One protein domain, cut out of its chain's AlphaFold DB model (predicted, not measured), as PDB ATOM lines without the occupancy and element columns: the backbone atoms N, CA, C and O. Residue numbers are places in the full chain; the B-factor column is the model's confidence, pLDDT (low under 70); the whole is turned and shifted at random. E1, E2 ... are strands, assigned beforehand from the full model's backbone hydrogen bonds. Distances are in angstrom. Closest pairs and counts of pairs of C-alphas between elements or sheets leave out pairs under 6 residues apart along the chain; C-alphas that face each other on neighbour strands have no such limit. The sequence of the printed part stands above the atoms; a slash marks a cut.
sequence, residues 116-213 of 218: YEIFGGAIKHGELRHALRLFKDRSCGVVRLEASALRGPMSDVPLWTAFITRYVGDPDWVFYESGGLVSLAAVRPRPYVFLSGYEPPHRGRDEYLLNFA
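What this domain is: This is residues 116 to 213 of the 218 residues of an uncharacterized protein of Hortaea werneckii (UniProt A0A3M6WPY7). One antiparallel sheet is curled like part of a barrel: E1 to E4 make one wall, the smaller E5 to E7 the other, and the two join where E1 meets E7. From the second wall the long stretch of residues 185 to 206 reaches across to E4, beside which residues 192 to 193 pair. The printed part has 98 residues, seven named strands, E1 to E7 along the chain, and no named helix; the sheet's order is E4 - E3 - E2 - E1 - E7 - E6 - E5. It is all strand, with 46 residues in named strands, under half; it is compact, with a radius of gyration of the C-alphas of 12.9 A, and spans 34 by 32 by 25 A.

How they stand to each other: Start at E1, residues 116 to 125, which bends by 59 degrees at residue 119. It forms a hairpin with E2, residues 128 to 137, at 159 degrees; N 121 and O 132 are 2.9 A apart, within hydrogen-bond range. Next, E3, residues 143 to 149, forms a hairpin with E2, with N 133 and O 146 at 2.8 A. E4, residues 158 to 163, forms a hairpin with E3, with N 145 and O 162 at 2.8 A, and completes a meander, each strand the antiparallel neighbour of the one before. Further on, E5, residues 174 to 176, is apart from E4; both are edge strands. E6, residues 181 to 184, forms a hairpin with E5, with N 183 and O 175 at 2.9 A. E7, residues 207 to 212, forms a hairpin with E6, with N 210 and O 182 at 2.8 A, ending the meander E5 E6 E7. E7 is also antiparallel to E1: N 124 and O 211 are 2.8 A apart.

Where its parts are: Find C-alpha 116 at (189.877, 221.514, 161.288), where E1 begins its 25.2 A; E2 covers 28.2 A and E3 20.3 A. E7 ends at C-alpha 212, (178.166, 204.935, 155.845).

The domain as a whole: The C-alphas farthest apart, Glu 127 and Ser 139, are 37.2 A apart. The printed part has no cut, the link E6 to E7 is long, and no printed residue is under 70 in pLDDT.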
ATOM      1  N   TYR A 116     190.508 221.417 162.598       93.00
ATOM      2  CA  TYR A 116     189.877 221.514 161.288       93.00
ATOM      3  C   TYR A 116     189.328 220.154 160.866       93.00
ATOM      4  O   TYR A 116     189.884 219.105 161.214       93.00
ATOM      5  N   GLU A 117     188.230 220.178 160.117       94.69
ATOM      6  CA  GLU A 117     187.642 218.979 159.528       94.69
ATOM      7  C   GLU A 117     188.516 218.469 158.373       94.69
ATOM      8  O   GLU A 117     188.844 219.210 157.446       94.69
ATOM      9  N   ILE A 118     188.907 217.198 158.441       94.69
ATOM     10  CA  ILE A 118     189.564 216.469 157.348       94.69
ATOM     11  C   ILE A 118     188.513 215.808 156.458       94.69
ATOM     12  O   ILE A 118     188.685 215.725 155.243       94.69
ATOM     13  N   PHE A 119     187.457 215.286 157.074       94.06
ATOM     14  CA  PHE A 119     186.429 214.514 156.397       94.06
ATOM     15  C   PHE A 119     185.105 214.612 157.151       94.06
ATOM     16  O   PHE A 119     185.090 214.561 158.384       94.06
ATOM     17  N   GLY A 120     184.013 214.652 156.394       94.50
ATOM     18  CA  GLY A 120     182.648 214.588 156.891       94.50
ATOM     19  C   GLY A 120     181.826 213.619 156.050       94.50
ATOM     20  O   GLY A 120     181.886 213.635 154.820       94.50
ATOM     21  N   GLY A 121     181.049 212.765 156.708       94.88
ATOM     22  CA  GLY A 121     180.179 211.796 156.052       94.88
ATOM     23  C   GLY A 121     178.957 211.467 156.895       94.88
ATOM     24  O   GLY A 121     178.934 211.690 158.102       94.88
ATOM     25  N   ALA A 122     177.913 210.933 156.267       96.31
ATOM     26  CA  ALA A 122     176.737 210.465 156.989       96.31
ATOM     27  C   ALA A 122     176.873 208.974 157.310       96.31
ATOM     28  O   ALA A 122     177.173 208.179 156.420       96.31
ATOM     29  N   ILE A 123     176.590 208.587 158.552       96.06
ATOM     30  CA  ILE A 123     176.485 207.183 158.971       96.06
ATOM     31  C   ILE A 123     175.071 206.871 159.472       96.06
ATOM     32  O   ILE A 123     174.322 207.766 159.875       96.06
ATOM     33  N   LYS A 124     174.696 205.593 159.438       94.31
ATOM     34  CA  LYS A 124     173.399 205.073 159.880       94.31
ATOM     35  C   LYS A 124     173.569 204.185 161.112       94.31
ATOM     36  O   LYS A 124     174.495 203.381 161.177       94.31
ATOM     37  N   HIS A 125     172.633 204.291 162.050       89.50
ATOM     38  CA  HIS A 125     172.481 203.375 163.177       89.50
ATOM     39  C   HIS A 125     170.991 203.051 163.356       89.50
ATOM     40  O   HIS A 125     170.241 203.835 163.934       89.50
ATOM     41  N   GLY A 126     170.549 201.911 162.814       87.44
ATOM     42  CA  GLY A 126     169.119 201.631 162.662       87.44
ATOM     43  C   GLY A 126     168.452 202.726 161.824       87.44
ATOM     44  O   GLY A 126     168.940 203.062 160.744       87.44
ATOM     45  N   GLU A 127     167.398 203.337 162.364       88.44
ATOM     46  CA  GLU A 127     166.698 204.474 161.744       88.44
ATOM     47  C   GLU A 127     167.401 205.827 161.965       88.44
ATOM     48  O   GLU A 127     167.065 206.830 161.329       88.44
ATOM     49  N   LEU A 128     168.386 205.887 162.867       89.75
ATOM     50  CA  LEU A 128     169.104 207.121 163.168       89.75
ATOM     51  C   LEU A 128     170.133 207.422 162.080       89.75
ATOM     52  O   LEU A 128     170.862 206.544 161.613       89.75
ATOM     53  N   ARG A 129     170.236 208.702 161.718       94.31
ATOM     54  CA  ARG A 129     171.305 209.215 160.859       94.31
ATOM     55  C   ARG A 129     172.194 210.155 161.655       94.31
ATOM     56  O   ARG A 129     171.701 211.088 162.294       94.31
ATOM     57  N   HIS A 130     173.496 209.935 161.567       95.69
ATOM     58  CA  HIS A 130     174.507 210.741 162.234       95.69
ATOM     59  C   HIS A 130     175.423 211.400 161.210       95.69
ATOM     60  O   HIS A 130     175.702 210.821 160.159       95.69
ATOM     61  N   ALA A 131     175.884 212.606 161.518       96.12
ATOM     62  CA  ALA A 131     177.047 213.170 160.856       96.12
ATOM     63  C   ALA A 131     178.282 212.631 161.583       96.12
ATOM     64  O   ALA A 131     178.386 212.793 162.794       96.12
ATOM     65  N   LEU A 132     179.173 211.963 160.858       96.69
ATOM     66  CA  LEU A 132     180.481 211.535 161.334       96.69
ATOM     67  C   LEU A 132     181.530 212.484 160.764       96.69
ATOM     68  O   LEU A 132     181.605 212.663 159.545       96.69
ATOM     69  N   ARG A 133     182.358 213.052 161.633       95.88
ATOM     70  CA  ARG A 133     183.426 213.976 161.259       95.88
ATOM     71  C   ARG A 133     184.764 213.498 161.785       95.88
ATOM     72  O   ARG A 133     184.870 212.951 162.885       95.88
ATOM     73  N   LEU A 134     185.790 213.720 160.979       95.44
ATOM     74  CA  LEU A 134     187.182 213.491 161.319       95.44
ATOM     75  C   LEU A 134     187.853 214.846 161.510       95.44
ATOM     76  O   LEU A 134     188.039 215.587 160.546       95.44
ATOM     77  N   PHE A 135     188.251 215.153 162.738       96.06
ATOM     78  CA  PHE A 135     188.967 216.379 163.063       96.06
ATOM     79  C   PHE A 135     190.441 216.103 163.305       96.06
ATOM     80  O   PHE A 135     190.800 215.092 163.915       96.06
ATOM     81  N   LYS A 136     191.292 217.042 162.885       95.31
ATOM     82  CA  LYS A 136     192.697 217.090 163.283       95.31
ATOM     83  C   LYS A 136     193.030 218.433 163.892       95.31
ATOM     84  O   LYS A 136     192.662 219.483 163.372       95.31
ATOM     85  N   ASP A 137     193.753 218.383 164.996       95.25
ATOM     86  CA  ASP A 137     194.253 219.569 165.663       95.25
ATOM     87  C   ASP A 137     195.542 220.060 165.002       95.25
ATOM     88  O   ASP A 137     196.486 219.286 164.820       95.25
ATOM     89  N   ARG A 138     195.609 221.346 164.639       93.06
ATOM     90  CA  ARG A 138     196.809 221.900 163.988       93.06
ATOM     91  C   ARG A 138     197.993 221.991 164.944       93.06
ATOM     92  O   ARG A 138     199.121 221.827 164.496       93.06
ATOM     93  N   SER A 139     197.748 222.257 166.227       91.31
ATOM     94  CA  SER A 139     198.815 222.502 167.200       91.31
ATOM     95  C   SER A 139     199.534 221.226 167.643       91.31
ATOM     96  O   SER A 139     200.753 221.239 167.792       91.31
ATOM     97  N   CYS A 140     198.805 220.119 167.815       91.00
ATOM     98  CA  CYS A 140     199.370 218.859 168.314       91.00
ATOM     99  C   CYS A 140     199.259 217.680 167.338       91.00
ATOM    100  O   CYS A 140     199.811 216.614 167.598       91.00
ATOM    101  N   GLY A 141     198.549 217.836 166.216       93.00
ATOM    102  CA  GLY A 141     198.377 216.782 165.215       93.00
ATOM    103  C   GLY A 141     197.434 215.650 165.628       93.00
ATOM    104  O   GLY A 141     197.245 214.729 164.833       93.00
ATOM    105  N   VAL A 142     196.834 215.714 166.824       94.69
ATOM    106  CA  VAL A 142     195.882 214.711 167.320       94.69
ATOM    107  C   VAL A 142     194.675 214.634 166.393       94.69
ATOM    108  O   VAL A 142     194.135 215.654 165.966       94.69
ATOM    109  N   VAL A 143     194.245 213.408 166.105       94.81
ATOM    110  CA  VAL A 143     193.119 213.097 165.228       94.81
ATOM    111  C   VAL A 143     191.998 212.459 166.041       94.81
ATOM    112  O   VAL A 143     192.233 211.519 166.811       94.81
ATOM    113  N   ARG A 144     190.768 212.947 165.863       95.62
ATOM    114  CA  ARG A 144     189.577 212.390 166.511       95.62
ATOM    115  C   ARG A 144     188.424 212.199 165.540       95.62
ATOM    116  O   ARG A 144     188.209 213.014 164.649       95.62
ATOM    117  N   LEU A 145     187.657 211.148 165.788       96.12
ATOM    118  CA  LEU A 145     186.313 210.979 165.262       96.12
ATOM    119  C   LEU A 145     185.308 211.643 166.203       96.12
ATOM    120  O   LEU A 145     185.458 211.627 167.432       96.12
ATOM    121  N   GLU A 146     184.270 212.205 165.616       96.69
ATOM    122  CA  GLU A 146     183.129 212.804 166.289       96.69
ATOM    123  C   GLU A 146     181.863 212.381 165.555       96.69
ATOM    124  O   GLU A 146     181.861 212.325 164.325       96.69
ATOM    125  N   ALA A 147     180.807 212.070 166.300       96.12
ATOM    126  CA  ALA A 147     179.495 211.867 165.716       96.12
ATOM    127  C   ALA A 147     178.432 212.700 166.424       96.12
ATOM    128  O   ALA A 147     178.314 212.641 167.650       96.12
ATOM    129  N   SER A 148     177.595 213.358 165.630       95.69
ATOM    130  CA  SER A 148     176.433 214.129 166.069       95.69
ATOM    131  C   SER A 148     175.175 213.695 165.309       95.69
ATOM    132  O   SER A 148     175.229 212.866 164.395       95.69
ATOM    133  N   ALA A 149     174.002 214.221 165.667       94.06
ATOM    134  CA  ALA A 149     172.812 214.009 164.841       94.06
ATOM    135  C   ALA A 149     173.036 214.580 163.425       94.06
ATOM    136  O   ALA A 149     173.615 215.647 163.266       94.06
ATOM    137  N   LEU A 150     172.567 213.900 162.371       94.31
ATOM    138  CA  LEU A 150     172.755 214.415 161.006       94.31
ATOM    139  C   LEU A 150     171.953 215.704 160.755       94.31
ATOM    140  O   LEU A 150     172.348 216.536 159.943       94.31
ATOM    141  N   ARG A 151     170.784 215.838 161.392       91.00
ATOM    142  CA  ARG A 151     169.841 216.948 161.198       91.00
ATOM    143  C   ARG A 151     169.113 217.277 162.498       91.00
ATOM    144  O   ARG A 151     169.055 216.458 163.412       91.00
ATOM    145  N   GLY A 152     168.476 218.444 162.508       89.19
ATOM    146  CA  GLY A 152     167.637 218.915 163.605       89.19
ATOM    147  C   GLY A 152     168.419 219.701 164.660       89.19
ATOM    148  O   GLY A 152     169.612 219.929 164.492       89.19
ATOM    149  N   PRO A 153     167.768 220.098 165.766       85.69
ATOM    150  CA  PRO A 153     168.350 221.006 166.763       85.69
ATOM    151  C   PRO A 153     169.609 220.487 167.475       85.69
ATOM    152  O   PRO A 153     170.294 221.250 168.147       85.69
ATOM    153  N   MET A 154     169.897 219.188 167.348       88.44
ATOM    154  CA  MET A 154     171.046 218.520 167.965       88.44
ATOM    155  C   MET A 154     172.170 218.222 166.959       88.44
ATOM    156  O   MET A 154     173.047 217.409 167.248       88.44
ATOM    157  N   SER A 155     172.145 218.825 165.762       90.62
ATOM    158  CA  SER A 155     173.114 218.517 164.700       90.62
ATOM    159  C   SER A 155     174.556 218.898 165.026       90.62
ATOM    160  O   SER A 155     175.479 218.301 164.475       90.62
ATOM    161  N   ASP A 156     174.743 219.834 165.954       87.69
ATOM    162  CA  ASP A 156     176.053 220.295 166.431       87.69
ATOM    163  C   ASP A 156     176.337 219.857 167.877       87.69
ATOM    164  O   ASP A 156     177.241 220.371 168.533       87.69
ATOM    165  N   VAL A 157     175.565 218.892 168.387       93.25
ATOM    166  CA  VAL A 157     175.732 218.346 169.736       93.25
ATOM    167  C   VAL A 157     176.436 216.993 169.645       93.25
ATOM    168  O   VAL A 157     175.902 216.083 169.001       93.25
ATOM    169  N   PRO A 158     177.600 216.819 170.294       94.94
ATOM    170  CA  PRO A 158     178.355 215.581 170.185       94.94
ATOM    171  C   PRO A 158     177.612 214.438 170.881       94.94
ATOM    172  O   PRO A 158     177.287 214.516 172.068       94.94
ATOM    173  N   LEU A 159     177.379 213.347 170.154       95.31
ATOM    174  CA  LEU A 159     176.879 212.085 170.708       95.31
ATOM    175  C   LEU A 159     178.032 211.269 171.275       95.31
ATOM    176  O   LEU A 159     177.947 210.773 172.399       95.31
ATOM    177  N   TRP A 160     179.118 211.152 170.511       96.12
ATOM    178  CA  TRP A 160     180.340 210.503 170.963       96.12
ATOM    179  C   TRP A 160     181.588 211.031 170.259       96.12
ATOM    180  O   TRP A 160     181.527 211.609 169.174       96.12
ATOM    181  N   THR A 161     182.746 210.816 170.884       96.94
ATOM    182  CA  THR A 161     184.054 211.089 170.279       96.94
ATOM    183  C   THR A 161     185.043 209.965 170.558       96.94
ATOM    184  O   THR A 161     185.017 209.360 171.629       96.94
ATOM    185  N   ALA A 162     185.937 209.690 169.611       95.75
ATOM    186  CA  ALA A 162     187.025 208.733 169.780       95.75
ATOM    187  C   ALA A 162     188.342 209.328 169.275       95.75
ATOM    188  O   ALA A 162     188.399 209.863 168.171       95.75
ATOM    189  N   PHE A 163     189.410 209.222 170.067       95.00
ATOM    190  CA  PHE A 163     190.745 209.669 169.661       95.00
ATOM    191  C   PHE A 163     191.463 208.531 168.946       95.00
ATOM    192  O   PHE A 163     191.613 207.447 169.512       95.00
ATOM    193  N   ILE A 164     191.909 208.783 167.716       93.06
ATOM    194  CA  ILE A 164     192.456 207.744 166.840       93.06
ATOM    195  C   ILE A 164     193.906 207.985 166.415       93.06
ATOM    196  O   ILE A 164     194.444 207.203 165.642       93.06
ATOM    197  N   THR A 165     194.570 209.026 166.931       88.56
ATOM    198  CA  THR A 165     195.938 209.425 166.537       88.56
ATOM    199  C   THR A 165     196.925 208.263 166.481       88.56
ATOM    200  O   THR A 165     197.665 208.138 165.512       88.56
ATOM    201  N   ARG A 166     196.914 207.387 167.495       87.69
ATOM    202  CA  ARG A 166     197.826 206.234 167.577       87.69
ATOM    203  C   ARG A 166     197.597 205.170 166.502       87.69
ATOM    204  O   ARG A 166     198.469 204.340 166.304       87.69
ATOM    205  N   TYR A 167     196.438 205.191 165.853       85.75
ATOM    206  CA  TYR A 167     196.026 204.193 164.876       85.75
ATOM    207  C   TYR A 167     196.183 204.671 163.436       85.75
ATOM    208  O   TYR A 167     196.184 203.853 162.538       85.75
ATOM    209  N   VAL A 168     196.370 205.971 163.185       82.12
ATOM    210  CA  VAL A 168     196.396 206.531 161.817       82.12
ATOM    211  C   VAL A 168     197.417 205.840 160.892       82.12
ATOM    212  O   VAL A 168     197.190 205.786 159.689       82.12
ATOM    213  N   GLY A 169     198.522 205.315 161.435       81.62
ATOM    214  CA  GLY A 169     199.540 204.563 160.684       81.62
ATOM    215  C   GLY A 169     199.455 203.037 160.804       81.62
ATOM    216  O   GLY A 169     200.275 202.342 160.213       81.62
ATOM    217  N   ASP A 170     198.509 202.521 161.580       87.38
ATOM    218  CA  ASP A 170     198.223 201.093 161.672       87.38
ATOM    219  C   ASP A 170     197.377 200.704 160.437       87.38
ATOM    220  O   ASP A 170     196.484 201.462 160.058       87.38
ATOM    221  N   PRO A 171     197.653 199.609 159.717       84.25
ATOM    222  CA  PRO A 171     196.771 199.142 158.647       84.25
ATOM    223  C   PRO A 171     195.562 198.347 159.166       84.25
ATOM    224  O   PRO A 171     194.559 198.259 158.465       84.25
ATOM    225  N   ASP A 172     195.626 197.803 160.384       86.31
ATOM    226  CA  ASP A 172     194.657 196.824 160.889       86.31
ATOM    227  C   ASP A 172     193.561 197.451 161.768       86.31
ATOM    228  O   ASP A 172     192.580 196.793 162.113       86.31
ATOM    229  N   TRP A 173     193.680 198.733 162.136       88.94
ATOM    230  CA  TRP A 173     192.667 199.408 162.967       88.94
ATOM    231  C   TRP A 173     191.379 199.753 162.215       88.94
ATOM    232  O   TRP A 173     190.359 200.002 162.856       88.94
ATOM    233  N   VAL A 174     191.415 199.826 160.882       91.06
ATOM    234  CA  VAL A 174     190.260 200.173 160.052       91.06
ATOM    235  C   VAL A 174     190.153 199.210 158.885       91.06
ATOM    236  O   VAL A 174     191.098 199.020 158.127       91.06
ATOM    237  N   PHE A 175     188.974 198.625 158.715       92.38
ATOM    238  CA  PHE A 175     188.709 197.700 157.627       92.38
ATOM    239  C   PHE A 175     187.406 198.080 156.931       92.38
ATOM    240  O   PHE A 175     186.370 198.283 157.565       92.38
ATOM    241  N   TYR A 176     187.467 198.226 155.610       93.12
ATOM    242  CA  TYR A 176     186.276 198.382 154.788       93.12
ATOM    243  C   TYR A 176     185.720 196.990 154.487       93.12
ATOM    244  O   TYR A 176     186.355 196.223 153.768       93.12
ATOM    245  N   GLU A 177     184.551 196.668 155.043       91.25
ATOM    246  CA  GLU A 177     183.910 195.370 154.831       91.25
ATOM    247  C   GLU A 177     183.259 195.330 153.437       91.25
ATOM    248  O   GLU A 177     183.814 194.791 152.482       91.25
ATOM    249  N   SER A 178     182.060 195.897 153.299       89.69
ATOM    250  CA  SER A 178     181.346 196.059 152.027       89.69
ATOM    251  C   SER A 178     180.120 196.956 152.223       89.69
ATOM    252  O   SER A 178     179.696 197.201 153.351       89.69
ATOM    253  N   GLY A 179     179.538 197.473 151.135       87.75
ATOM    254  CA  GLY A 179     178.263 198.201 151.192       87.75
ATOM    255  C   GLY A 179     178.287 199.484 152.034       87.75
ATOM    256  O   GLY A 179     177.253 199.875 152.566       87.75
ATOM    257  N   GLY A 180     179.455 200.121 152.181       90.06
ATOM    258  CA  GLY A 180     179.630 201.300 153.037       90.06
ATOM    259  C   GLY A 180     179.901 200.988 154.513       90.06
ATOM    260  O   GLY A 180     180.082 201.918 155.296       90.06
ATOM    261  N   LEU A 181     179.963 199.715 154.913       93.94
ATOM    262  CA  LEU A 181     180.320 199.331 156.276       93.94
ATOM    263  C   LEU A 181     181.838 199.384 156.482       93.94
ATOM    264  O   LEU A 181     182.599 198.727 155.770       93.94
ATOM    265  N   VAL A 182     182.259 200.146 157.486       94.69
ATOM    266  CA  VAL A 182     183.643 200.240 157.952       94.69
ATOM    267  C   VAL A 182     183.705 199.778 159.406       94.69
ATOM    268  O   VAL A 182     182.986 200.312 160.251       94.69
ATOM    269  N   SER A 183     184.568 198.816 159.711       93.75
ATOM    270  CA  SER A 183     184.836 198.350 161.073       93.75
ATOM    271  C   SER A 183     186.105 199.001 161.619       93.75
ATOM    272  O   SER A 183     187.132 199.057 160.942       93.75
ATOM    273  N   LEU A 184     186.041 199.482 162.859       93.38
ATOM    274  CA  LEU A 184     187.172 200.027 163.600       93.38
ATOM    275  C   LEU A 184     187.611 199.015 164.661       93.38
ATOM    276  O   LEU A 184     186.957 198.870 165.700       93.38
ATOM    277  N   ALA A 185     188.716 198.323 164.403       85.00
ATOM    278  CA  ALA A 185     189.321 197.394 165.339       85.00
ATOM    279  C   ALA A 185     190.199 198.142 166.351       85.00
ATOM    280  O   ALA A 185     190.840 199.146 166.049       85.00
ATOM    281  N   ALA A 186     190.235 197.636 167.583       75.25
ATOM    282  CA  ALA A 186     191.204 198.038 168.599       75.25
ATOM    283  C   ALA A 186     191.208 199.530 168.998       75.25
ATOM    284  O   ALA A 186     192.161 199.958 169.654       75.25
ATOM    285  N   VAL A 187     190.154 200.308 168.708       83.69
ATOM    286  CA  VAL A 187     190.061 201.709 169.154       83.69
ATOM    287  C   VAL A 187     190.012 201.758 170.681       83.69
ATOM    288  O   VAL A 187     189.037 201.385 171.344       83.69
ATOM    289  N   ARG A 188     191.126 202.205 171.253       83.56
ATOM    290  CA  ARG A 188     191.317 202.485 172.669       83.56
ATOM    291  C   ARG A 188     191.641 203.968 172.839       83.56
ATOM    292  O   ARG A 188     192.335 204.545 172.000       83.56
ATOM    293  N   PRO A 189     191.270 204.575 173.978       87.62
ATOM    294  CA  PRO A 189     190.176 204.115 174.833       87.62
ATOM    295  C   PRO A 189     188.880 204.016 174.011       87.62
ATOM    296  O   PRO A 189     188.821 204.487 172.876       87.62
ATOM    297  N   ARG A 190     187.858 203.361 174.565       89.94
ATOM    298  CA  ARG A 190     186.548 203.296 173.907       89.94
ATOM    299  C   ARG A 190     186.035 204.708 173.592       89.94
ATOM    300  O   ARG A 190     186.386 205.633 174.332       89.94
ATOM    301  N   PRO A 191     185.200 204.882 172.553       93.94
ATOM    302  CA  PRO A 191     184.521 206.136 172.296       93.94
ATOM    303  C   PRO A 191     183.842 206.653 173.565       93.94
ATOM    304  O   PRO A 191     183.158 205.918 174.278       93.94
ATOM    305  N   TYR A 192     184.056 207.930 173.844       95.56
ATOM    306  CA  TYR A 192     183.413 208.632 174.938       95.56
ATOM    307  C   TYR A 192     182.029 209.056 174.476       95.56
ATOM    308  O   TYR A 192     181.919 209.784 173.493       95.56
ATOM    309  N   VAL A 193     180.994 208.594 175.172       95.56
ATOM    310  CA  VAL A 193     179.591 208.844 174.832       95.56
ATOM    311  C   VAL A 193     179.005 209.885 175.781       95.56
ATOM    312  O   VAL A 193     179.178 209.785 176.996       95.56
ATOM    313  N   PHE A 194     178.304 210.877 175.232       94.19
ATOM    314  CA  PHE A 194     177.764 212.020 175.980       94.19
ATOM    315  C   PHE A 194     176.235 212.005 176.122       94.19
ATOM    316  O   PHE A 194     175.673 212.816 176.862       94.19
ATOM    317  N   LEU A 195     175.555 211.079 175.441       89.31
ATOM    318  CA  LEU A 195     174.116 210.862 175.559       89.31
ATOM    319  C   LEU A 195     173.841 209.583 176.359       89.31
ATOM    320  O   LEU A 195     174.286 208.499 175.990       89.31
ATOM    321  N   SER A 196     173.095 209.708 177.458       86.31
ATOM    322  CA  SER A 196     172.725 208.555 178.285       86.31
ATOM    323  C   SER A 196     171.866 207.563 177.494       86.31
ATOM    324  O   SER A 196     170.939 207.967 176.795       86.31
ATOM    325  N   GLY A 197     172.186 206.272 177.599       87.50
ATOM    326  CA  GLY A 197     171.480 205.196 176.898       87.50
ATOM    327  C   GLY A 197     171.829 205.052 175.413       87.50
ATOM    328  O   GLY A 197     171.341 204.126 174.775       87.50
ATOM    329  N   TYR A 198     172.672 205.927 174.858       90.44
ATOM    330  CA  TYR A 198     173.221 205.734 173.520       90.44
ATOM    331  C   TYR A 198     174.451 204.830 173.586       90.44
ATOM    332  O   TYR A 198     175.328 205.020 174.427       90.44
ATOM    333  N   GLU A 199     174.558 203.897 172.646       90.38
ATOM    334  CA  GLU A 199     175.772 203.120 172.425       90.38
ATOM    335  C   GLU A 199     176.153 203.209 170.945       90.38
ATOM    336  O   GLU A 199     175.304 202.964 170.082       90.38
ATOM    337  N   PRO A 200     177.405 203.576 170.613       92.06
ATOM    338  CA  PRO A 200     177.886 203.485 169.246       92.06
ATOM    339  C   PRO A 200     177.730 202.047 168.724       92.06
ATOM    340  O   PRO A 200     177.968 201.103 169.490       92.06
ATOM    341  N   PRO A 201     177.366 201.863 167.440       91.50
ATOM    342  CA  PRO A 201     177.260 200.535 166.854       91.50
ATOM    343  C   PRO A 201     178.566 199.772 167.046       91.50
ATOM    344  O   PRO A 201     179.647 200.294 166.764       91.50
ATOM    345  N   HIS A 202     178.471 198.543 167.534       91.56
ATOM    346  CA  HIS A 202     179.637 197.719 167.790       91.56
ATOM    347  C   HIS A 202     179.326 196.240 167.565       91.56
ATOM    348  O   HIS A 202     178.184 195.796 167.685       91.56
ATOM    349  N   ARG A 203     180.365 195.482 167.220       89.44
ATOM    350  CA  ARG A 203     180.361 194.026 167.142       89.44
ATOM    351  C   ARG A 203     181.214 193.494 168.291       89.44
ATOM    352  O   ARG A 203     182.316 193.971 168.558       89.44
ATOM    353  N   GLY A 204     180.692 192.516 169.024       85.00
ATOM    354  CA  GLY A 204     181.395 191.977 170.186       85.00
ATOM    355  C   GLY A 204     181.633 193.047 171.251       85.00
ATOM    356  O   GLY A 204     180.695 193.690 171.694       85.00
ATOM    357  N   ARG A 205     182.876 193.211 171.712       77.81
ATOM    358  CA  ARG A 205     183.184 194.101 172.843       77.81
ATOM    359  C   ARG A 205     183.889 195.399 172.440       77.81
ATOM    360  O   ARG A 205     183.778 196.385 173.165       77.81
ATOM    361  N   ASP A 206     184.650 195.376 171.348       82.25
ATOM    362  CA  ASP A 206     185.698 196.370 171.075       82.25
ATOM    363  C   ASP A 206     185.872 196.721 169.588       82.25
ATOM    364  O   ASP A 206     186.809 197.436 169.237       82.25
ATOM    365  N   GLU A 207     184.984 196.224 168.731       91.12
ATOM    366  CA  GLU A 207     184.959 196.525 167.303       91.12
ATOM    367  C   GLU A 207     183.789 197.471 167.033       91.12
ATOM    368  O   GLU A 207     182.635 197.107 167.256       91.12
ATOM    369  N   TYR A 208     184.069 198.698 166.598       93.94
ATOM    370  CA  TYR A 208     183.029 199.694 166.325       93.94
ATOM    371  C   TYR A 208     182.657 199.698 164.850       93.94
ATOM    372  O   TYR A 208     183.522 199.588 163.990       93.94
ATOM    373  N   LEU A 209     181.369 199.847 164.554       94.44
ATOM    374  CA  LEU A 209     180.843 199.776 163.197       94.44
ATOM    375  C   LEU A 209     180.389 201.158 162.725       94.44
ATOM    376  O   LEU A 209     179.564 201.819 163.355       94.44
ATOM    377  N   LEU A 210     180.897 201.577 161.574       95.44
ATOM    378  CA  LEU A 210     180.505 202.792 160.878       95.44
ATOM    379  C   LEU A 210     179.819 202.399 159.571       95.44
ATOM    380  O   LEU A 210     180.468 202.099 158.574       95.44
ATOM    381  N   ASN A 211     178.490 202.377 159.580       95.44
ATOM    382  CA  ASN A 211     177.705 202.108 158.381       95.44
ATOM    383  C   ASN A 211     177.470 203.418 157.623       95.44
ATOM    384  O   ASN A 211     176.546 204.164 157.952       95.44
ATOM    385  N   PHE A 212     178.320 203.731 156.647       94.94
ATOM    386  CA  PHE A 212     178.166 204.935 155.845       94.94
ATOM    387  C   PHE A 212     176.901 204.867 154.999       94.94
ATOM    388  O   PHE A 212     176.626 203.893 154.300       94.94
ATOM    389  N   ALA A 213     176.128 205.948 155.028       89.69
ATOM    390  CA  ALA A 213     175.077 206.137 154.054       89.69
ATOM    391  C   ALA A 213     175.747 206.294 152.685       89.69
ATOM    392  O   ALA A 213     176.337 207.335 152.405       89.69
TER     393      ALA A 213